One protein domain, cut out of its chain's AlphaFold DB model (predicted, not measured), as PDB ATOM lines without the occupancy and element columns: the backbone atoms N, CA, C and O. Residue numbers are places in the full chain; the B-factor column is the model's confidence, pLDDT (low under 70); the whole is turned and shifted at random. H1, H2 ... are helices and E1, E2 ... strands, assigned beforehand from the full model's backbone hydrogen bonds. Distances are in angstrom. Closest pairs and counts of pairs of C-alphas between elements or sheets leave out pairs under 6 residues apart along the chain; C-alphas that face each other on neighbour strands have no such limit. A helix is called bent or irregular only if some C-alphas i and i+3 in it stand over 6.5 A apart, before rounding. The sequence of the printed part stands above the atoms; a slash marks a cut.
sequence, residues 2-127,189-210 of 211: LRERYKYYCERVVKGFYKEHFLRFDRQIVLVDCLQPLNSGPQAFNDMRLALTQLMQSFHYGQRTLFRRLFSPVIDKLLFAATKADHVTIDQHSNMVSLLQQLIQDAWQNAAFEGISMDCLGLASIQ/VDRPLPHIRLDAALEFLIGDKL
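This is residues 2 to 127 and 189 to 210 of the 211 residues of the protein "Putative enzyme" of Klebsiella pneumoniae (UniProt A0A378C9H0). A small, parallel three-stranded sheet, E1 E2 E3 in order, has helices on both faces: H4 and H5 over one, H6 over the other, making three layers. H3 runs side by side with H5, off the sheet, with short H2 packed on residues 44 to 48 of H3; H1 sticks out as a free arm, and residues 65 to 71 of the long H3 to E2 loop also stick out. The printed part has 148 residues, with six named helices and three strands in the order H1 E1 H2 H3 E2 H4 H5 E3 H6, mostly helix. It is only just loose, close to compact, with a radius of gyration of the C-alphas of 17.8 A and spans of 49 by 43 by 37 A.

Start at H1, residues 2 to 20, which stands free and touches no helix. Next look at E1, residues 27 to 32, the parallel neighbour of E2, residues 77 to 82: N 30 and O 79 are 2.8 A apart, within hydrogen-bond range. E3, residues 117 to 122, is parallel to E2 on its other side, with N 82 and O 121 at 2.8 A. Between E1 and E2 come H2, residues 35 to 39, and H3, residues 42 to 58, which touch, closest at the C-alphas of Pro 37 and Phe 45, 4.6 A. Between E2 and E3 come H4, residues 90 to 103, and H5, residues 105 to 114, which meet only through their link. Each set makes a strand-helix-strand unit, two parallel neighbour strands joined through helices, with a right-handed crossover. H3 touches H5 with residues 53 to 57 alone, closest at the C-alphas of Met 56 and Ala 107, 5.6 A, at a shallow tilt of 9 degrees, the same way. H4 is over E2 and E3 at a height over the sheet of 7.0 A; its closest C-alphas to E3 are Val 97 and Leu 121, 5.6 A. On the opposite face H6, residues 198 to 209, is over E2 at a height over the sheet of 9.8 A and runs along the strands, at 2 degrees to E2 on the local plane; its closest C-alphas to E2 are Leu 205 and Lys 77, 6.6 A. Every O i to N i+4 pair is within hydrogen-bond range in H2 and H3, against 12 of 15 in H1, 8 of 10 in H4, 4 of 6 in H5 and 6 of 8 in H6.

Find C-alpha 2 at (196.876, 198.470, 174.661); from there H1 runs 25.5 A to C-alpha 20. H3 spans 24.8 A, H4 20.9 A, H6 16.7 A and H5 15.1 A. E1, E2 and E3 span 16.6, 16.5 and 17.3 A. H6 is irregular, with C-alphas 205 and 208 8.0 A apart, and H4 only just, with C-alphas 91 and 94 6.9 A apart. H6 ends at C-alpha 209, at (199.750, 169.024, 137.709).

The two C-alphas farthest apart, of Arg 3 and Asp 190, are 55.2 A apart. Residues 128 to 188 are not printed, and C-alphas 127 and 189 are 15.4 A apart across the cut. The link from H3 to E2, 18 residues, is long. Look for pLDDT under 70 at residues 58 to 74 and 110 to 114; the mean of the printed part is 85.5.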
ATOM      1  N   LEU A   2     197.657 198.848 175.870       96.25
ATOM      2  CA  LEU A   2     196.876 198.470 174.661       96.25
ATOM      3  C   LEU A   2     197.656 198.627 173.344       96.25
ATOM      4  O   LEU A   2     197.602 197.750 172.489       96.25
ATOM      5  N   ARG A   3     198.450 199.697 173.208       96.25
ATOM      6  CA  ARG A   3     199.338 199.887 172.046       96.25
ATOM      7  C   ARG A   3     200.380 198.775 171.909       96.25
ATOM      8  O   ARG A   3     200.701 198.381 170.796       96.25
ATOM      9  N   GLU A   4     200.898 198.257 173.020       95.94
ATOM     10  CA  GLU A   4     201.862 197.146 173.004       95.94
ATOM     11  C   GLU A   4     201.182 195.834 172.624       95.94
ATOM     12  O   GLU A   4     201.726 195.093 171.814       95.94
ATOM     13  N   ARG A   5     199.963 195.583 173.124       96.25
ATOM     14  CA  ARG A   5     199.152 194.425 172.715       96.25
ATOM     15  C   ARG A   5     198.818 194.457 171.226       96.25
ATOM     16  O   ARG A   5     198.950 193.437 170.560       96.25
ATOM     17  N   TYR A   6     198.452 195.622 170.694       95.50
ATOM     18  CA  TYR A   6     198.218 195.798 169.260       95.50
ATOM     19  C   TYR A   6     199.489 195.525 168.442       95.50
ATOM     20  O   TYR A   6     199.456 194.725 167.512       95.50
ATOM     21  N   LYS A   7     200.635 196.107 168.829       94.81
ATOM     22  CA  LYS A   7     201.922 195.833 168.165       94.81
ATOM     23  C   LYS A   7     202.286 194.350 168.214       94.81
ATOM     24  O   LYS A   7     202.690 193.790 167.201       94.81
ATOM     25  N   TYR A   8     202.100 193.709 169.365       95.69
ATOM     26  CA  TYR A   8     202.325 192.276 169.525       95.69
ATOM     27  C   TYR A   8     201.433 191.458 168.587       95.69
ATOM     28  O   TYR A   8     201.934 190.577 167.896       95.69
ATOM     29  N   TYR A   9     200.138 191.775 168.510       94.62
ATOM     30  CA  TYR A   9     199.201 191.122 167.595       94.62
ATOM     31  C   TYR A   9     199.639 191.267 166.130       94.62
ATOM     32  O   TYR A   9     199.731 190.273 165.409       94.62
ATOM     33  N   CYS A  10     199.992 192.478 165.695       87.81
ATOM     34  CA  CYS A  10     200.464 192.712 164.331       87.81
ATOM     35  C   CYS A  10     201.753 191.936 164.011       87.81
ATOM     36  O   CYS A  10     201.859 191.340 162.940       87.81
ATOM     37  N   GLU A  11     202.732 191.925 164.921       86.12
ATOM     38  CA  GLU A  11     204.024 191.264 164.694       86.12
ATOM     39  C   GLU A  11     203.948 189.738 164.795       86.12
ATOM     40  O   GLU A  11     204.543 189.035 163.982       86.12
ATOM     41  N   ARG A  12     203.243 189.214 165.800       90.69
ATOM     42  CA  ARG A  12     203.245 187.779 166.106       90.69
ATOM     43  C   ARG A  12     202.123 187.017 165.424       90.69
ATOM     44  O   ARG A  12     202.351 185.889 165.017       90.69
ATOM     45  N   VAL A  13     200.939 187.614 165.296       90.06
ATOM     46  CA  VAL A  13     199.767 186.930 164.731       90.06
ATOM     47  C   VAL A  13     199.662 187.227 163.241       90.06
ATOM     48  O   VAL A  13     199.762 186.316 162.427       90.06
ATOM     49  N   VAL A  14     199.538 188.506 162.869       84.31
ATOM     50  CA  VAL A  14     199.306 188.888 161.467       84.31
ATOM     51  C   VAL A  14     200.532 188.577 160.607       84.31
ATOM     52  O   VAL A  14     200.449 187.777 159.681       84.31
ATOM     53  N   LYS A  15     201.700 189.153 160.922       79.75
ATOM     54  CA  LYS A  15     202.925 188.905 160.136       79.75
ATOM     55  C   LYS A  15     203.395 187.450 160.211       79.75
ATOM     56  O   LYS A  15     203.933 186.959 159.219       79.75
ATOM     57  N   GLY A  16     203.195 186.785 161.352       81.75
ATOM     58  CA  GLY A  16     203.491 185.360 161.531       81.75
ATOM     59  C   GLY A  16     202.719 184.503 160.529       81.75
ATOM     60  O   GLY A  16     203.330 183.790 159.740       81.75
ATOM     61  N   PHE A  17     201.397 184.693 160.454       83.12
ATOM     62  CA  PHE A  17     200.534 183.987 159.503       83.12
ATOM     63  C   PHE A  17     201.000 184.132 158.047       83.12
ATOM     64  O   PHE A  17     201.142 183.136 157.333       83.12
ATOM     65  N   TYR A  18     201.297 185.362 157.613       75.06
ATOM     66  CA  TYR A  18     201.755 185.598 156.244       75.06
ATOM     67  C   TYR A  18     203.081 184.895 155.948       75.06
ATOM     68  O   TYR A  18     203.222 184.263 154.904       75.06
ATOM     69  N   LYS A  19     204.056 184.996 156.857       74.06
ATOM     70  CA  LYS A  19     205.393 184.427 156.649       74.06
ATOM     71  C   LYS A  19     205.408 182.902 156.697       74.06
ATOM     72  O   LYS A  19     206.127 182.285 155.916       74.06
ATOM     73  N   GLU A  20     204.667 182.312 157.626       80.50
ATOM     74  CA  GLU A  20     204.758 180.881 157.926       80.50
ATOM     75  C   GLU A  20     203.819 180.039 157.057       80.50
ATOM     76  O   GLU A  20     204.179 178.916 156.695       80.50
ATOM     77  N   HIS A  21     202.665 180.591 156.668       80.62
ATOM     78  CA  HIS A  21     201.641 179.871 155.912       80.62
ATOM     79  C   HIS A  21     201.414 180.459 154.521       80.62
ATOM     80  O   HIS A  21     201.583 179.753 153.531       80.62
ATOM     81  N   PHE A  22     201.074 181.748 154.429       74.62
ATOM     82  CA  PHE A  22     200.573 182.334 153.180       74.62
ATOM     83  C   PHE A  22     201.589 182.288 152.029       74.62
ATOM     84  O   PHE A  22     201.225 182.022 150.889       74.62
ATOM     85  N   LEU A  23     202.880 182.474 152.324       72.19
ATOM     86  CA  LEU A  23     203.957 182.378 151.325       72.19
ATOM     87  C   LEU A  23     204.139 180.982 150.709       72.19
ATOM     88  O   LEU A  23     204.933 180.840 149.786       72.19
ATOM     89  N   ARG A  24     203.467 179.953 151.233       77.50
ATOM     90  CA  ARG A  24     203.578 178.571 150.750       77.50
ATOM     91  C   ARG A  24     202.425 178.158 149.840       77.50
ATOM     92  O   ARG A  24     202.394 177.010 149.418       77.50
ATOM     93  N   PHE A  25     201.458 179.037 149.587       83.12
ATOM     94  CA  PHE A  25     200.318 178.701 148.744       83.12
ATOM     95  C   PHE A  25     200.694 178.772 147.263       83.12
ATOM     96  O   PHE A  25     201.104 179.819 146.770       83.12
ATOM     97  N   ASP A  26     200.507 177.658 146.555       85.75
ATOM     98  CA  ASP A  26     200.621 177.590 145.093       85.75
ATOM     99  C   ASP A  26     199.287 177.920 144.408       85.75
ATOM    100  O   ASP A  26     199.240 178.502 143.329       85.75
ATOM    101  N   ARG A  27     198.178 177.532 145.044       89.88
ATOM    102  CA  ARG A  27     196.815 177.615 144.512       89.88
ATOM    103  C   ARG A  27     195.881 178.096 145.601       89.88
ATOM    104  O   ARG A  27     196.034 177.707 146.760       89.88
ATOM    105  N   GLN A  28     194.887 178.891 145.231       89.12
ATOM    106  CA  GLN A  28     193.898 179.367 146.187       89.12
ATOM    107  C   GLN A  28     192.490 179.332 145.617       89.12
ATOM    108  O   GLN A  28     192.260 179.643 144.452       89.12
ATOM    109  N   ILE A  29     191.541 178.977 146.478       94.50
ATOM    110  CA  ILE A  29     190.112 179.098 146.229       94.50
ATOM    111  C   ILE A  29     189.500 180.011 147.290       94.50
ATOM    112  O   ILE A  29     189.763 179.855 148.484       94.50
ATOM    113  N   VAL A  30     188.690 180.971 146.854       93.88
ATOM    114  CA  VAL A  30     187.915 181.866 147.715       93.88
ATOM    115  C   VAL A  30     186.446 181.497 147.563       93.88
ATOM    116  O   VAL A  30     185.853 181.675 146.500       93.88
ATOM    117  N   LEU A  31     185.872 180.953 148.634       96.88
ATOM    118  CA  LEU A  31     184.469 180.557 148.701       96.88
ATOM    119  C   LEU A  31     183.609 181.764 149.091       96.88
ATOM    120  O   LEU A  31     183.865 182.395 150.115       96.88
ATOM    121  N   VAL A  32     182.584 182.066 148.296       96.12
ATOM    122  CA  VAL A  32     181.698 183.217 148.507       96.12
ATOM    123  C   VAL A  32     180.241 182.759 148.492       96.12
ATOM    124  O   VAL A  32     179.762 182.197 147.508       96.12
ATOM    125  N   ASP A  33     179.514 182.998 149.582       95.31
ATOM    126  CA  ASP A  33     178.058 182.821 149.634       95.31
ATOM    127  C   ASP A  33     177.384 184.121 149.182       95.31
ATOM    128  O   ASP A  33     177.345 185.099 149.926       95.31
ATOM    129  N   CYS A  34     176.877 184.136 147.948       91.44
ATOM    130  CA  CYS A  34     176.186 185.301 147.392       91.44
ATOM    131  C   CYS A  34     174.689 185.331 147.741       91.44
ATOM    132  O   CYS A  34     174.057 186.370 147.583       91.44
ATOM    133  N   LEU A  35     174.107 184.218 148.199       93.75
ATOM    134  CA  LEU A  35     172.656 184.058 148.331       93.75
ATOM    135  C   LEU A  35     172.154 184.541 149.694       93.75
ATOM    136  O   LEU A  35     171.172 185.280 149.772       93.75
ATOM    137  N   GLN A  36     172.848 184.181 150.777       92.69
ATOM    138  CA  GLN A  36     172.439 184.596 152.125       92.69
ATOM    139  C   GLN A  36     172.473 186.119 152.336       92.69
ATOM    140  O   GLN A  36     171.520 186.666 152.906       92.69
ATOM    141  N   PRO A  37     173.493 186.854 151.855       93.19
ATOM    142  CA  PRO A  37     173.492 188.312 151.948       93.19
ATOM    143  C   PRO A  37     172.384 188.967 151.116       93.19
ATOM    144  O   PRO A  37     171.839 189.979 151.552       93.19
ATOM    145  N   LEU A  38     171.995 188.384 149.971       92.44
ATOM    146  CA  LEU A  38     170.837 188.859 149.203       92.44
ATOM    147  C   LEU A  38     169.540 188.725 150.014       92.44
ATOM    148  O   LEU A  38     168.802 189.706 150.110       92.44
ATOM    149  N   ASN A  39     169.308 187.567 150.649       91.25
ATOM    150  CA  ASN A  39     168.161 187.343 151.544       91.25
ATOM    151  C   ASN A  39     168.131 188.318 152.730       91.25
ATOM    152  O   ASN A  39     167.067 188.769 153.143       91.25
ATOM    153  N   SER A  40     169.300 188.626 153.296       91.00
ATOM    154  CA  SER A  40     169.427 189.435 154.516       91.00
ATOM    155  C   SER A  40     169.270 190.943 154.272       91.00
ATOM    156  O   SER A  40     169.225 191.726 155.221       91.00
ATOM    157  N   GLY A  41     169.175 191.366 153.009       91.12
ATOM    158  CA  GLY A  41     168.911 192.748 152.627       91.12
ATOM    159  C   GLY A  41     170.151 193.554 152.212       91.12
ATOM    160  O   GLY A  41     171.290 193.078 152.265       91.12
ATOM    161  N   PRO A  42     169.948 194.822 151.812       92.50
ATOM    162  CA  PRO A  42     170.984 195.643 151.185       92.50
ATOM    163  C   PRO A  42     172.189 195.909 152.091       92.50
ATOM    164  O   PRO A  42     173.307 196.048 151.599       92.50
ATOM    165  N   GLN A  43     171.994 195.991 153.409       92.75
ATOM    166  CA  GLN A  43     173.092 196.234 154.345       92.75
ATOM    167  C   GLN A  43     174.053 195.039 154.405       92.75
ATOM    168  O   GLN A  43     175.255 195.230 154.249       92.75
ATOM    169  N   ALA A  44     173.528 193.820 154.561       93.25
ATOM    170  CA  ALA A  44     174.332 192.600 154.600       93.25
ATOM    171  C   ALA A  44     175.070 192.362 153.273       93.25
ATOM    172  O   ALA A  44     176.250 192.017 153.264       93.25
ATOM    173  N   PHE A  45     174.400 192.612 152.143       93.06
ATOM    174  CA  PHE A  45     175.022 192.511 150.825       93.06
ATOM    175  C   PHE A  45     176.177 193.509 150.639       93.06
ATOM    176  O   PHE A  45     177.245 193.147 150.142       93.06
ATOM    177  N   ASN A  46     175.996 194.764 151.067       92.31
ATOM    178  CA  ASN A  46     177.056 195.771 150.992       92.31
ATOM    179  C   ASN A  46     178.235 195.458 151.924       92.31
ATOM    180  O   ASN A  46     179.376 195.697 151.533       92.31
ATOM    181  N   ASP A  47     177.975 194.913 153.113       93.00
ATOM    182  CA  ASP A  47     179.023 194.492 154.048       93.00
ATOM    183  C   ASP A  47     179.866 193.348 153.467       93.00
ATOM    184  O   ASP A  47     181.092 193.448 153.418       93.00
ATOM    185  N   MET A  48     179.221 192.328 152.884       93.25
ATOM    186  CA  MET A  48     179.917 191.273 152.137       93.25
ATOM    187  C   MET A  48     180.785 191.863 151.017       93.25
ATOM    188  O   MET A  48     181.944 191.477 150.872       93.25
ATOM    189  N   ARG A  49     180.250 192.808 150.231       90.62
ATOM    190  CA  ARG A  49     181.010 193.457 149.154       90.62
ATOM    191  C   ARG A  49     182.256 194.159 149.697       90.62
ATOM    192  O   ARG A  49     183.334 193.974 149.144       90.62
ATOM    193  N   LEU A  50     182.129 194.925 150.781       89.81
ATOM    194  CA  LEU A  50     183.261 195.608 151.416       89.81
ATOM    195  C   LEU A  50     184.298 194.617 151.956       89.81
ATOM    196  O   LEU A  50     185.495 194.821 151.747       89.81
ATOM    197  N   ALA A  51     183.852 193.540 152.605       90.56
ATOM    198  CA  ALA A  51     184.729 192.492 153.113       90.56
ATOM    199  C   ALA A  51     185.504 191.811 151.979       90.56
ATOM    200  O   ALA A  51     186.718 191.638 152.091       90.56
ATOM    201  N   LEU A  52     184.837 191.494 150.861       88.00
ATOM    202  CA  LEU A  52     185.499 190.990 149.661       88.00
ATOM    203  C   LEU A  52     186.534 191.998 149.165       88.00
ATOM    204  O   LEU A  52     187.697 191.633 149.066       88.00
ATOM    205  N   THR A  53     186.178 193.269 148.955       83.88
ATOM    206  CA  THR A  53     187.132 194.302 148.512       83.88
ATOM    207  C   THR A  53     188.367 194.397 149.420       83.88
ATOM    208  O   THR A  53     189.490 194.473 148.922       83.88
ATOM    209  N   GLN A  54     188.200 194.340 150.745       83.56
ATOM    210  CA  GLN A  54     189.318 194.346 151.700       83.56
ATOM    211  C   GLN A  54     190.174 193.075 151.616       83.56
ATOM    212  O   GLN A  54     191.404 193.140 151.684       83.56
ATOM    213  N   LEU A  55     189.546 191.915 151.421       82.19
ATOM    214  CA  LEU A  55     190.247 190.654 151.194       82.19
ATOM    215  C   LEU A  55     191.107 190.754 149.924       82.19
ATOM    216  O   LEU A  55     192.277 190.384 149.935       82.19
ATOM    217  N   MET A  56     190.580 191.368 148.862       74.81
ATOM    218  CA  MET A  56     191.301 191.562 147.596       74.81
ATOM    219  C   MET A  56     192.513 192.488 147.737       74.81
ATOM    220  O   MET A  56     193.525 192.291 147.066       74.81
ATOM    221  N   GLN A  57     192.474 193.456 148.656       70.44
ATOM    222  CA  GLN A  57     193.656 194.259 148.995       70.44
ATOM    223  C   GLN A  57     194.777 193.410 149.604       70.44
ATOM    224  O   GLN A  57     195.951 193.676 149.364       70.44
ATOM    225  N   SER A  58     194.431 192.346 150.332       66.31
ATOM    226  CA  SER A  58     195.412 191.403 150.887       66.31
ATOM    227  C   SER A  58     196.034 190.496 149.819       66.31
ATOM    228  O   SER A  58     197.117 189.958 150.035       66.31
ATOM    229  N   PHE A  59     195.386 190.370 148.655       62.50
ATOM    230  CA  PHE A  59     195.925 189.694 147.472       62.50
ATOM    231  C   PHE A  59     196.776 190.592 146.574       62.50
ATOM    232  O   PHE A  59     197.225 190.129 145.534       62.50
ATOM    233  N   HIS A  60     197.028 191.849 146.956       54.75
ATOM    234  CA  HIS A  60     198.046 192.644 146.277       54.75
ATOM    235  C   HIS A  60     199.415 192.091 146.667       54.75
ATOM    236  O   HIS A  60     199.954 192.396 147.740       54.75
ATOM    237  N   TYR A  61     199.982 191.252 145.803       54.28
ATOM    238  CA  TYR A  61     201.336 190.771 145.986       54.28
ATOM    239  C   TYR A  61     202.269 191.941 145.691       54.28
ATOM    240  O   TYR A  61     202.553 192.288 144.549       54.28
ATOM    241  N   GLY A  62     202.714 192.594 146.767       43.94
ATOM    242  CA  GLY A  62     203.576 193.770 146.712       43.94
ATOM    243  C   GLY A  62     204.697 193.664 145.669       43.94
ATOM    244  O   GLY A  62     205.271 192.598 145.450       43.94
ATOM    245  N   GLN A  63     204.982 194.813 145.053       39.62
ATOM    246  CA  GLN A  63     205.843 195.013 143.888       39.62
ATOM    247  C   GLN A  63     206.928 193.951 143.642       39.62
ATOM    248  O   GLN A  63     207.826 193.701 144.453       39.62
ATOM    249  N   ARG A  64     206.867 193.420 142.419       49.66
ATOM    250  CA  ARG A  64     207.881 192.634 141.715       49.66
ATOM    251  C   ARG A  64     209.297 193.153 141.977       49.66
ATOM    252  O   ARG A  64     209.731 194.136 141.387       49.66
ATOM    253  N   THR A  65     210.068 192.420 142.768       44.44
ATOM    254  CA  THR A  65     211.532 192.463 142.685       44.44
ATOM    255  C   THR A  65     212.013 191.161 142.055       44.44
ATOM    256  O   THR A  65     211.663 190.070 142.507       44.44
ATOM    257  N   LEU A  66     212.815 191.281 140.989       48.34
ATOM    258  CA  LEU A  66     213.405 190.173 140.215       48.34
ATOM    259  C   LEU A  66     214.066 189.100 141.101       48.34
ATOM    260  O   LEU A  66     214.051 187.921 140.761       48.34
ATOM    261  N   PHE A  67     214.577 189.497 142.268       46.34
ATOM    262  CA  PHE A  67     215.266 188.624 143.214       46.34
ATOM    263  C   PHE A  67     214.346 187.691 144.022       46.34
ATOM    264  O   PHE A  67     214.804 186.640 144.461       46.34
ATOM    265  N   ARG A  68     213.053 188.010 144.202       50.50
ATOM    266  CA  ARG A  68     212.134 187.180 145.010       50.50
ATOM    267  C   ARG A  68     211.491 186.031 144.218       50.50
ATOM    268  O   ARG A  68     211.056 185.054 144.817       50.50
ATOM    269  N   ARG A  69     211.496 186.111 142.879       47.94
ATOM    270  CA  ARG A  69     210.950 185.081 141.969       47.94
ATOM    271  C   ARG A  69     211.748 183.771 141.987       47.94
ATOM    272  O   ARG A  69     211.209 182.728 141.646       47.94
ATOM    273  N   LEU A  70     213.019 183.816 142.383       48.75
ATOM    274  CA  LEU A  70     213.900 182.645 142.371       48.75
ATOM    275  C   LEU A  70     213.715 181.710 143.582       48.75
ATOM    276  O   LEU A  70     214.243 180.604 143.544       48.75
ATOM    277  N   PHE A  71     212.987 182.113 144.638       46.50
ATOM    278  CA  PHE A  71     213.039 181.404 145.931       46.50
ATOM    279  C   PHE A  71     211.710 181.243 146.699       46.50
ATOM    280  O   PHE A  71     211.749 180.794 147.842       46.50
ATOM    281  N   SER A  72     210.541 181.577 146.137       45.91
ATOM    282  CA  SER A  72     209.258 181.350 146.832       45.91
ATOM    283  C   SER A  72     208.161 180.904 145.864       45.91
ATOM    284  O   SER A  72     208.002 181.567 144.836       45.91
ATOM    285  N   PRO A  73     207.385 179.848 146.181       52.28
ATOM    286  CA  PRO A  73     206.116 179.609 145.509       52.28
ATOM    287  C   PRO A  73     205.214 180.835 145.700       52.28
ATOM    288  O   PRO A  73     205.226 181.483 146.750       52.28
ATOM    289  N   VAL A  74     204.519 181.213 144.633       69.19
ATOM    290  CA  VAL A  74     203.574 182.331 144.583       69.19
ATOM    291  C   VAL A  74     202.314 181.777 143.944       69.19
ATOM    292  O   VAL A  74     202.418 180.984 143.009       69.19
ATOM    293  N   ILE A  75     201.152 182.197 144.440       78.94
ATOM    294  CA  ILE A  75     199.861 181.766 143.909       78.94
ATOM    295  C   ILE A  75     199.804 182.093 142.415       78.94
ATOM    296  O   ILE A  75     199.800 183.263 142.036       78.94
ATOM    297  N   ASP A  76     199.781 181.063 141.570       83.44
ATOM    298  CA  ASP A  76     199.693 181.194 140.111       83.44
ATOM    299  C   ASP A  76     198.252 181.014 139.613       83.44
ATOM    300  O   ASP A  76     197.915 181.519 138.539       83.44
ATOM    301  N   LYS A  77     197.387 180.357 140.403       90.19
ATOM    302  CA  LYS A  77     195.944 180.268 140.149       90.19
ATOM    303  C   LYS A  77     195.091 180.624 141.359       90.19
ATOM    304  O   LYS A  77     195.270 180.076 142.451       90.19
ATOM    305  N   LEU A  78     194.098 181.474 141.118       90.88
ATOM    306  CA  LEU A  78     193.126 181.935 142.101       90.88
ATOM    307  C   LEU A  78     191.700 181.711 141.576       90.88
ATOM    308  O   LEU A  78     191.285 182.331 140.601       90.88
ATOM    309  N   LEU A  79     190.952 180.822 142.226       94.50
ATOM    310  CA  LEU A  79     189.565 180.518 141.881       94.50
ATOM    311  C   LEU A  79     188.601 181.242 142.820       94.50
ATOM    312  O   LEU A  79     188.665 181.070 144.037       94.50
ATOM    313  N   PHE A  80     187.648 181.974 142.259       94.94
ATOM    314  CA  PHE A  80     186.497 182.483 142.997       94.94
ATOM    315  C   PHE A  80     185.308 181.550 142.800       94.94
ATOM    316  O   PHE A  80     184.910 181.249 141.676       94.94
ATOM    317  N   ALA A  81     184.736 181.073 143.899       97.38
ATOM    318  CA  ALA A  81     183.666 180.092 143.863       97.38
ATOM    319  C   ALA A  81     182.413 180.626 144.555       97.38
ATOM    320  O   ALA A  81     182.386 180.768 145.780       97.38
ATOM    321  N   ALA A  82     181.357 180.870 143.779       97.56
ATOM    322  CA  ALA A  82     180.029 181.115 144.318       97.56
ATOM    323  C   ALA A  82     179.473 179.791 144.861       97.56
ATOM    324  O   ALA A  82     179.146 178.878 144.100       97.56
ATOM    325  N   THR A  83     179.448 179.660 146.185       98.00
ATOM    326  CA  THR A  83     179.054 178.420 146.868       98.00
ATOM    327  C   THR A  83     177.545 178.234 146.929       98.00
ATOM    328  O   THR A  83     176.794 179.196 146.778       98.00
ATOM    329  N   LYS A  84     177.118 176.998 147.225       97.31
ATOM    330  CA  LYS A  84     175.706 176.605 147.369       97.31
ATOM    331  C   LYS A  84     174.906 176.849 146.088       97.31
ATOM    332  O   LYS A  84     173.751 177.262 146.135       97.31
ATOM    333  N   ALA A  85     175.525 176.598 144.934       97.38
ATOM    334  CA  ALA A  85     174.868 176.725 143.633       97.38
ATOM    335  C   ALA A  85     173.595 175.868 143.526       97.38
ATOM    336  O   ALA A  85     172.689 176.211 142.783       97.38
ATOM    337  N   ASP A  86     173.496 174.787 144.299       97.19
ATOM    338  CA  ASP A  86     172.315 173.934 144.379       97.19
ATOM    339  C   ASP A  86     171.113 174.609 145.072       97.19
ATOM    340  O   ASP A  86     169.997 174.107 145.002       97.19
ATOM    341  N   HIS A  87     171.286 175.768 145.711       97.06
ATOM    342  CA  HIS A  87     170.184 176.542 146.291       97.06
ATOM    343  C   HIS A  87     169.488 177.456 145.266       97.06
ATOM    344  O   HIS A  87     168.570 178.200 145.623       97.06
ATOM    345  N   VAL A  88     169.898 177.402 143.996       95.88
ATOM    346  CA  VAL A  88     169.241 178.085 142.876       95.88
ATOM    347  C   VAL A  88     168.997 177.113 141.724       95.88
ATOM    348  O   VAL A  88     169.630 176.064 141.625       95.88
ATOM    349  N   THR A  89     168.036 177.425 140.859       95.38
ATOM    350  CA  THR A  89     167.760 176.601 139.678       95.38
ATOM    351  C   THR A  89     168.877 176.753 138.640       95.38
ATOM    352  O   THR A  89     169.622 177.734 138.637       95.38
ATOM    353  N   ILE A  90     169.018 175.764 137.751       93.50
ATOM    354  CA  ILE A  90     170.147 175.669 136.801       93.50
ATOM    355  C   ILE A  90     170.270 176.926 135.925       93.50
ATOM    356  O   ILE A  90     171.379 177.381 135.645       93.50
ATOM    357  N   ASP A  91     169.139 177.505 135.528       93.44
ATOM    358  CA  ASP A  91     169.046 178.741 134.749       93.44
ATOM    359  C   ASP A  91     169.621 179.968 135.480       93.44
ATOM    360  O   ASP A  91     170.082 180.908 134.837       93.44
ATOM    361  N   GLN A  92     169.697 179.936 136.812       95.25
ATOM    362  CA  GLN A  92     170.236 181.024 137.630       95.25
ATOM    363  C   GLN A  92     171.737 180.882 137.926       95.25
ATOM    364  O   GLN A  92     172.358 181.817 138.440       95.25
ATOM    365  N   HIS A  93     172.374 179.757 137.572       95.69
ATOM    366  CA  HIS A  93     173.806 179.551 137.830       95.69
ATOM    367  C   HIS A  93     174.677 180.602 137.124       95.69
ATOM    368  O   HIS A  93     175.627 181.114 137.718       95.69
ATOM    369  N   SER A  94     174.362 180.953 135.871       96.19
ATOM    370  CA  SER A  94     175.096 181.991 135.130       96.19
ATOM    371  C   SER A  94     174.947 183.366 135.771       96.19
ATOM    372  O   SER A  94     175.912 184.131 135.808       96.19
ATOM    373  N   ASN A  95     173.768 183.669 136.317       96.44
ATOM    374  CA  ASN A  95     173.511 184.929 137.005       96.44
ATOM    375  C   ASN A  95     174.325 185.016 138.294       96.44
ATOM    376  O   ASN A  95     174.948 186.042 138.552       96.44
ATOM    377  N   MET A  96     174.404 183.921 139.053       95.62
ATOM    378  CA  MET A  96     175.218 183.850 140.265       95.62
ATOM    379  C   MET A  96     176.713 184.052 139.973       95.62
ATOM    380  O   MET A  96     177.380 184.818 140.670       95.62
ATOM    381  N   VAL A  97     177.232 183.428 138.909       96.75
ATOM    382  CA  VAL A  97     178.614 183.654 138.446       96.75
ATOM    383  C   VAL A  97     178.821 185.110 138.021       96.75
ATOM    384  O   VAL A  97     179.798 185.730 138.435       96.75
ATOM    385  N   SER A  98     177.888 185.678 137.254       96.56
ATOM    386  CA  SER A  98     177.966 187.069 136.776       96.56
ATOM    387  C   SER A  98     177.938 188.083 137.925       96.56
ATOM    388  O   SER A  98     178.671 189.075 137.904       96.56
ATOM    389  N   LEU A  99     177.131 187.819 138.955       95.44
ATOM    390  CA  LEU A  99     177.079 188.627 140.169       95.44
ATOM    391  C   LEU A  99     178.417 188.595 140.907       95.44
ATOM    392  O   LEU A  99     178.948 189.650 141.261       95.44
ATOM    393  N   LEU A 100     178.980 187.399 141.107       95.44
ATOM    394  CA  LEU A 100     180.274 187.242 141.764       95.44
ATOM    395  C   LEU A 100     181.387 187.938 140.974       95.44
ATOM    396  O   LEU A 100     182.170 188.668 141.571       95.44
ATOM    397  N   GLN A 101     181.415 187.791 139.646       93.81
ATOM    398  CA  GLN A 101     182.368 188.490 138.777       93.81
ATOM    399  C   GLN A 101     182.318 190.011 138.971       93.81
ATOM    400  O   GLN A 101     183.362 190.646 139.087       93.81
ATOM    401  N   GLN A 102     181.125 190.600 139.088       92.81
ATOM    402  CA  GLN A 102     180.998 192.036 139.357       92.81
ATOM    403  C   GLN A 102     181.459 192.433 140.758       92.81
ATOM    404  O   GLN A 102     182.044 193.501 140.918       92.81
ATOM    405  N   LEU A 103     181.228 191.590 141.768       90.94
ATOM    406  CA  LEU A 103     181.712 191.840 143.129       90.94
ATOM    407  C   LEU A 103     183.245 191.862 143.206       90.94
ATOM    408  O   LEU A 103     183.800 192.588 144.027       90.94
ATOM    409  N   ILE A 104     183.921 191.087 142.355       89.19
ATOM    410  CA  ILE A 104     185.385 190.954 142.345       89.19
ATOM    411  C   ILE A 104     186.059 191.704 141.189       89.19
ATOM    412  O   ILE A 104     187.264 191.553 140.995       89.19
ATOM    413  N   GLN A 105     185.320 192.510 140.423       87.31
ATOM    414  CA  GLN A 105     185.810 193.151 139.198       87.31
ATOM    415  C   GLN A 105     187.110 193.944 139.420       87.31
ATOM    416  O   GLN A 105     188.052 193.826 138.635       87.31
ATOM    417  N   ASP A 106     187.190 194.703 140.515       74.88
ATOM    418  CA  ASP A 106     188.381 195.493 140.859       74.88
ATOM    419  C   ASP A 106     189.588 194.596 141.173       74.88
ATOM    420  O   ASP A 106     190.725 194.892 140.803       74.88
ATOM    421  N   ALA A 107     189.353 193.459 141.829       70.12
ATOM    422  CA  ALA A 107     190.397 192.483 142.118       70.12
ATOM    423  C   ALA A 107     190.912 191.816 140.851       70.12
ATOM    424  O   ALA A 107     192.117 191.627 140.694       70.12
ATOM    425  N   TRP A 108     189.990 191.508 139.940       77.19
ATOM    426  CA  TRP A 108     190.300 190.893 138.663       77.19
ATOM    427  C   TRP A 108     191.237 191.768 137.836       77.19
ATOM    428  O   TRP A 108     192.211 191.282 137.265       77.19
ATOM    429  N   GLN A 109     190.972 193.076 137.793       73.94
ATOM    430  CA  GLN A 109     191.848 194.013 137.096       73.94
ATOM    431  C   GLN A 109     193.256 193.986 137.694       73.94
ATOM    432  O   GLN A 109     194.212 193.813 136.949       73.94
ATOM    433  N   ASN A 110     193.386 194.063 139.020       68.06
ATOM    434  CA  ASN A 110     194.685 194.119 139.693       68.06
ATOM    435  C   ASN A 110     195.504 192.823 139.558       68.06
ATOM    436  O   ASN A 110     196.667 192.867 139.164       68.06
ATOM    437  N   ALA A 111     194.904 191.662 139.828       67.62
ATOM    438  CA  ALA A 111     195.618 190.383 139.808       67.62
ATOM    439  C   ALA A 111     195.998 189.923 138.386       67.62
ATOM    440  O   ALA A 111     197.035 189.277 138.204       67.62
ATOM    441  N   ALA A 112     195.243 190.325 137.354       67.12
ATOM    442  CA  ALA A 112     195.621 190.072 135.964       67.12
ATOM    443  C   ALA A 112     196.973 190.724 135.602       67.12
ATOM    444  O   ALA A 112     197.759 190.138 134.855       67.12
ATOM    445  N   PHE A 113     197.302 191.890 136.178       59.47
ATOM    446  CA  PHE A 113     198.601 192.543 135.960       59.47
ATOM    447  C   PHE A 113     199.775 191.779 136.584       59.47
ATOM    448  O   PHE A 113     200.918 191.917 136.130       59.47
ATOM    449  N   GLU A 114     199.518 190.955 137.599       68.81
ATOM    450  CA  GLU A 114     200.542 190.199 138.319       68.81
ATOM    451  C   GLU A 114     200.886 188.864 137.642       68.81
ATOM    452  O   GLU A 114     201.978 188.344 137.874       68.81
ATOM    453  N   GLY A 115     200.057 188.401 136.697       74.81
ATOM    454  CA  GLY A 115     200.245 187.142 135.967       74.81
ATOM    455  C   GLY A 115     199.584 185.937 136.641       74.81
ATOM    456  O   GLY A 115     199.945 184.803 136.337       74.81
ATOM    457  N   ILE A 116     198.638 186.182 137.552       82.38
ATOM    458  CA  ILE A 116     197.840 185.154 138.225       82.38
ATOM    459  C   ILE A 116     196.681 184.765 137.302       82.38
ATOM    460  O   ILE A 116     195.921 185.623 136.851       82.38
ATOM    461  N   SER A 117     196.527 183.471 137.023       88.31
ATOM    462  CA  SER A 117     195.357 182.956 136.314       88.31
ATOM    463  C   SER A 117     194.159 182.963 137.260       88.31
ATOM    464  O   SER A 117     194.204 182.376 138.341       88.31
ATOM    465  N   MET A 118     193.089 183.640 136.861       89.31
ATOM    466  CA  MET A 118     191.861 183.724 137.642       89.31
ATOM    467  C   MET A 118     190.696 183.106 136.898       89.31
ATOM    468  O   MET A 118     190.592 183.245 135.679       89.31
ATOM    469  N   ASP A 119     189.812 182.470 137.657       93.44
ATOM    470  CA  ASP A 119     188.534 181.977 137.161       93.44
ATOM    471  C   ASP A 119     187.429 182.194 138.204       93.44
ATOM    472  O   ASP A 119     187.698 182.392 139.396       93.44
ATOM    473  N   CYS A 120     186.180 182.191 137.749       94.88
ATOM    474  CA  CYS A 120     184.997 182.326 138.581       94.88
ATOM    475  C   CYS A 120     183.949 181.287 138.183       94.88
ATOM    476  O   CYS A 120     183.542 181.218 137.022       94.88
ATOM    477  N   LEU A 121     183.457 180.511 139.149       97.06
ATOM    478  CA  LEU A 121     182.414 179.518 138.898       97.06
ATOM    479  C   LEU A 121     181.425 179.396 140.056       97.06
ATOM    480  O   LEU A 121     181.721 179.733 141.198       97.06
ATOM    481  N   GLY A 122     180.230 178.895 139.751       97.44
ATOM    482  CA  GLY A 122     179.261 178.460 140.749       97.44
ATOM    483  C   GLY A 122     179.469 176.984 141.060       97.44
ATOM    484  O   GLY A 122     179.529 176.181 140.127       97.44
ATOM    485  N   LEU A 123     179.568 176.630 142.341       97.88
ATOM    486  CA  LEU A 123     179.700 175.244 142.786       97.88
ATOM    487  C   LEU A 123     178.801 174.916 143.975       97.88
ATOM    488  O   LEU A 123     178.416 175.776 144.768       97.88
ATOM    489  N   ALA A 124     178.544 173.625 144.129       97.88
ATOM    490  CA  ALA A 124     178.053 173.032 145.360       97.88
ATOM    491  C   ALA A 124     178.991 171.877 145.701       97.88
ATOM    492  O   ALA A 124     179.078 170.913 144.943       97.88
ATOM    493  N   SER A 125     179.727 171.991 146.809       96.81
ATOM    494  CA  SER A 125     180.625 170.924 147.266       96.81
ATOM    495  C   SER A 125     179.849 169.673 147.669       96.81
ATOM    496  O   SER A 125     180.331 168.563 147.473       96.81
ATOM    497  N   ILE A 126     178.643 169.869 148.204       95.94
ATOM    498  CA  ILE A 126     177.659 168.834 148.499       95.94
ATOM    499  C   ILE A 126     176.319 169.363 148.001       95.94
ATOM    500  O   ILE A 126     175.876 170.418 148.446       95.94
ATOM    501  N   GLN A 127     175.693 168.646 147.079       96.38
ATOM    502  CA  GLN A 127     174.385 168.991 146.542       96.38
ATOM    503  C   GLN A 127     173.282 168.475 147.480       96.38
ATOM    504  O   GLN A 127     173.111 167.270 147.668       96.38
ATOM    505  N   VAL A 189     176.216 155.275 152.878       87.31
ATOM    506  CA  VAL A 189     177.646 155.485 153.185       87.31
ATOM    507  C   VAL A 189     178.556 155.087 152.014       87.31
ATOM    508  O   VAL A 189     179.604 155.693 151.815       87.31
ATOM    509  N   ASP A 190     178.124 154.122 151.201       91.44
ATOM    510  CA  ASP A 190     178.899 153.577 150.080       91.44
ATOM    511  C   ASP A 190     178.707 154.347 148.762       91.44
ATOM    512  O   ASP A 190     179.162 153.902 147.704       91.44
ATOM    513  N   ARG A 191     178.015 155.495 148.784       90.31
ATOM    514  CA  ARG A 191     177.801 156.324 147.593       90.31
ATOM    515  C   ARG A 191     178.569 157.641 147.672       90.31
ATOM    516  O   ARG A 191     178.579 158.284 148.721       90.31
ATOM    517  N   PRO A 192     179.171 158.093 146.556       91.38
ATOM    518  CA  PRO A 192     179.788 159.408 146.514       91.38
ATOM    519  C   PRO A 192     178.731 160.495 146.730       91.38
ATOM    520  O   PRO A 192     177.594 160.384 146.261       91.38
ATOM    521  N   LEU A 193     179.122 161.560 147.426       92.94
ATOM    522  CA  LEU A 193     178.261 162.722 147.607       92.94
ATOM    523  C   LEU A 193     178.057 163.431 146.260       92.94
ATOM    524  O   LEU A 193     179.037 163.656 145.541       92.94
ATOM    525  N   PRO A 194     176.814 163.805 145.907       94.75
ATOM    526  CA  PRO A 194     176.566 164.582 144.705       94.75
ATOM    527  C   PRO A 194     177.164 165.984 144.863       94.75
ATOM    528  O   PRO A 194     177.191 166.544 145.961       94.75
ATOM    529  N   HIS A 195     177.635 166.560 143.763       96.38
ATOM    530  CA  HIS A 195     178.241 167.887 143.735       96.38
ATOM    531  C   HIS A 195     177.878 168.615 142.439       96.38
ATOM    532  O   HIS A 195     177.485 168.006 141.447       96.38
ATOM    533  N   ILE A 196     178.108 169.925 142.411       97.44
ATOM    534  CA  ILE A 196     177.983 170.749 141.206       97.44
ATOM    535  C   ILE A 196     179.339 171.390 140.928       97.44
ATOM    536  O   ILE A 196     179.834 172.147 141.759       97.44
ATOM    537  N   ARG A 197     179.919 171.097 139.754       97.44
ATOM    538  CA  ARG A 197     181.146 171.722 139.214       97.44
ATOM    539  C   ARG A 197     182.407 171.629 140.091       97.44
ATOM    540  O   ARG A 197     183.340 172.412 139.918       97.44
ATOM    541  N   LEU A 198     182.463 170.677 141.023       97.44
ATOM    542  CA  LEU A 198     183.667 170.417 141.816       97.44
ATOM    543  C   LEU A 198     184.802 169.852 140.944       97.44
ATOM    544  O   LEU A 198     185.961 170.196 141.135       97.44
ATOM    545  N   ASP A 199     184.446 169.058 139.941       97.12
ATOM    546  CA  ASP A 199     185.295 168.599 138.842       97.12
ATOM    547  C   ASP A 199     185.931 169.765 138.071       97.12
ATOM    548  O   ASP A 199     187.146 169.788 137.887       97.12
ATOM    549  N   ALA A 200     185.146 170.780 137.698       97.69
ATOM    550  CA  ALA A 200     185.667 171.977 137.036       97.69
ATOM    551  C   ALA A 200     186.621 172.775 137.945       97.69
ATOM    552  O   ALA A 200     187.668 173.241 137.491       97.69
ATOM    553  N   ALA A 201     186.297 172.896 139.238       97.94
ATOM    554  CA  ALA A 201     187.181 173.531 140.213       97.94
ATOM    555  C   ALA A 201     188.515 172.775 140.354       97.94
ATOM    556  O   ALA A 201     189.571 173.405 140.419       97.94
ATOM    557  N   LEU A 202     188.484 171.438 140.364       97.50
ATOM    558  CA  LEU A 202     189.680 170.596 140.407       97.50
ATOM    559  C   LEU A 202     190.515 170.716 139.127       97.50
ATOM    560  O   LEU A 202     191.723 170.917 139.221       97.50
ATOM    561  N   GLU A 203     189.903 170.665 137.940       97.69
ATOM    562  CA  GLU A 203     190.632 170.848 136.675       97.69
ATOM    563  C   GLU A 203     191.337 172.209 136.644       97.69
ATOM    564  O   GLU A 203     192.528 172.292 136.330       97.69
ATOM    565  N   PHE A 204     190.650 173.278 137.057       97.44
ATOM    566  CA  PHE A 204     191.270 174.595 137.138       97.44
ATOM    567  C   PHE A 204     192.413 174.622 138.159       97.44
ATOM    568  O   PHE A 204     193.513 175.063 137.828       97.44
ATOM    569  N   LEU A 205     192.187 174.146 139.387       96.00
ATOM    570  CA  LEU A 205     193.141 174.290 140.488       96.00
ATOM    571  C   LEU A 205     194.321 173.327 140.428       96.00
ATOM    572  O   LEU A 205     195.374 173.684 140.947       96.00
ATOM    573  N   ILE A 206     194.181 172.132 139.859       96.38
ATOM    574  CA  ILE A 206     195.232 171.101 139.893       96.38
ATOM    575  C   ILE A 206     195.375 170.300 138.593       96.38
ATOM    576  O   ILE A 206     196.328 169.532 138.485       96.38
ATOM    577  N   GLY A 207     194.505 170.480 137.596       96.81
ATOM    578  CA  GLY A 207     194.522 169.685 136.359       96.81
ATOM    579  C   GLY A 207     195.848 169.745 135.593       96.81
ATOM    580  O   GLY A 207     196.317 168.737 135.078       96.81
ATOM    581  N   ASP A 208     196.541 170.888 135.599       94.44
ATOM    582  CA  ASP A 208     197.871 171.045 134.982       94.44
ATOM    583  C   ASP A 208     198.996 170.279 135.699       94.44
ATOM    584  O   ASP A 208     200.070 170.120 135.127       94.44
ATOM    585  N   LYS A 209     198.778 169.818 136.937       92.62
ATOM    586  CA  LYS A 209     199.750 169.024 137.709       92.62
ATOM    587  C   LYS A 209     199.544 167.516 137.563       92.62
ATOM    588  O   LYS A 209     200.372 166.753 138.048       92.62
ATOM    589  N   LEU A 210     198.440 167.106 136.938       93.75
ATOM    590  CA  LEU A 210     198.034 165.708 136.774       93.75
ATOM    591  C   LEU A 210     198.163 165.213 135.322       93.75
ATOM    592  O   LEU A 210     197.698 164.117 135.016       93.75
TER     593      LEU A 210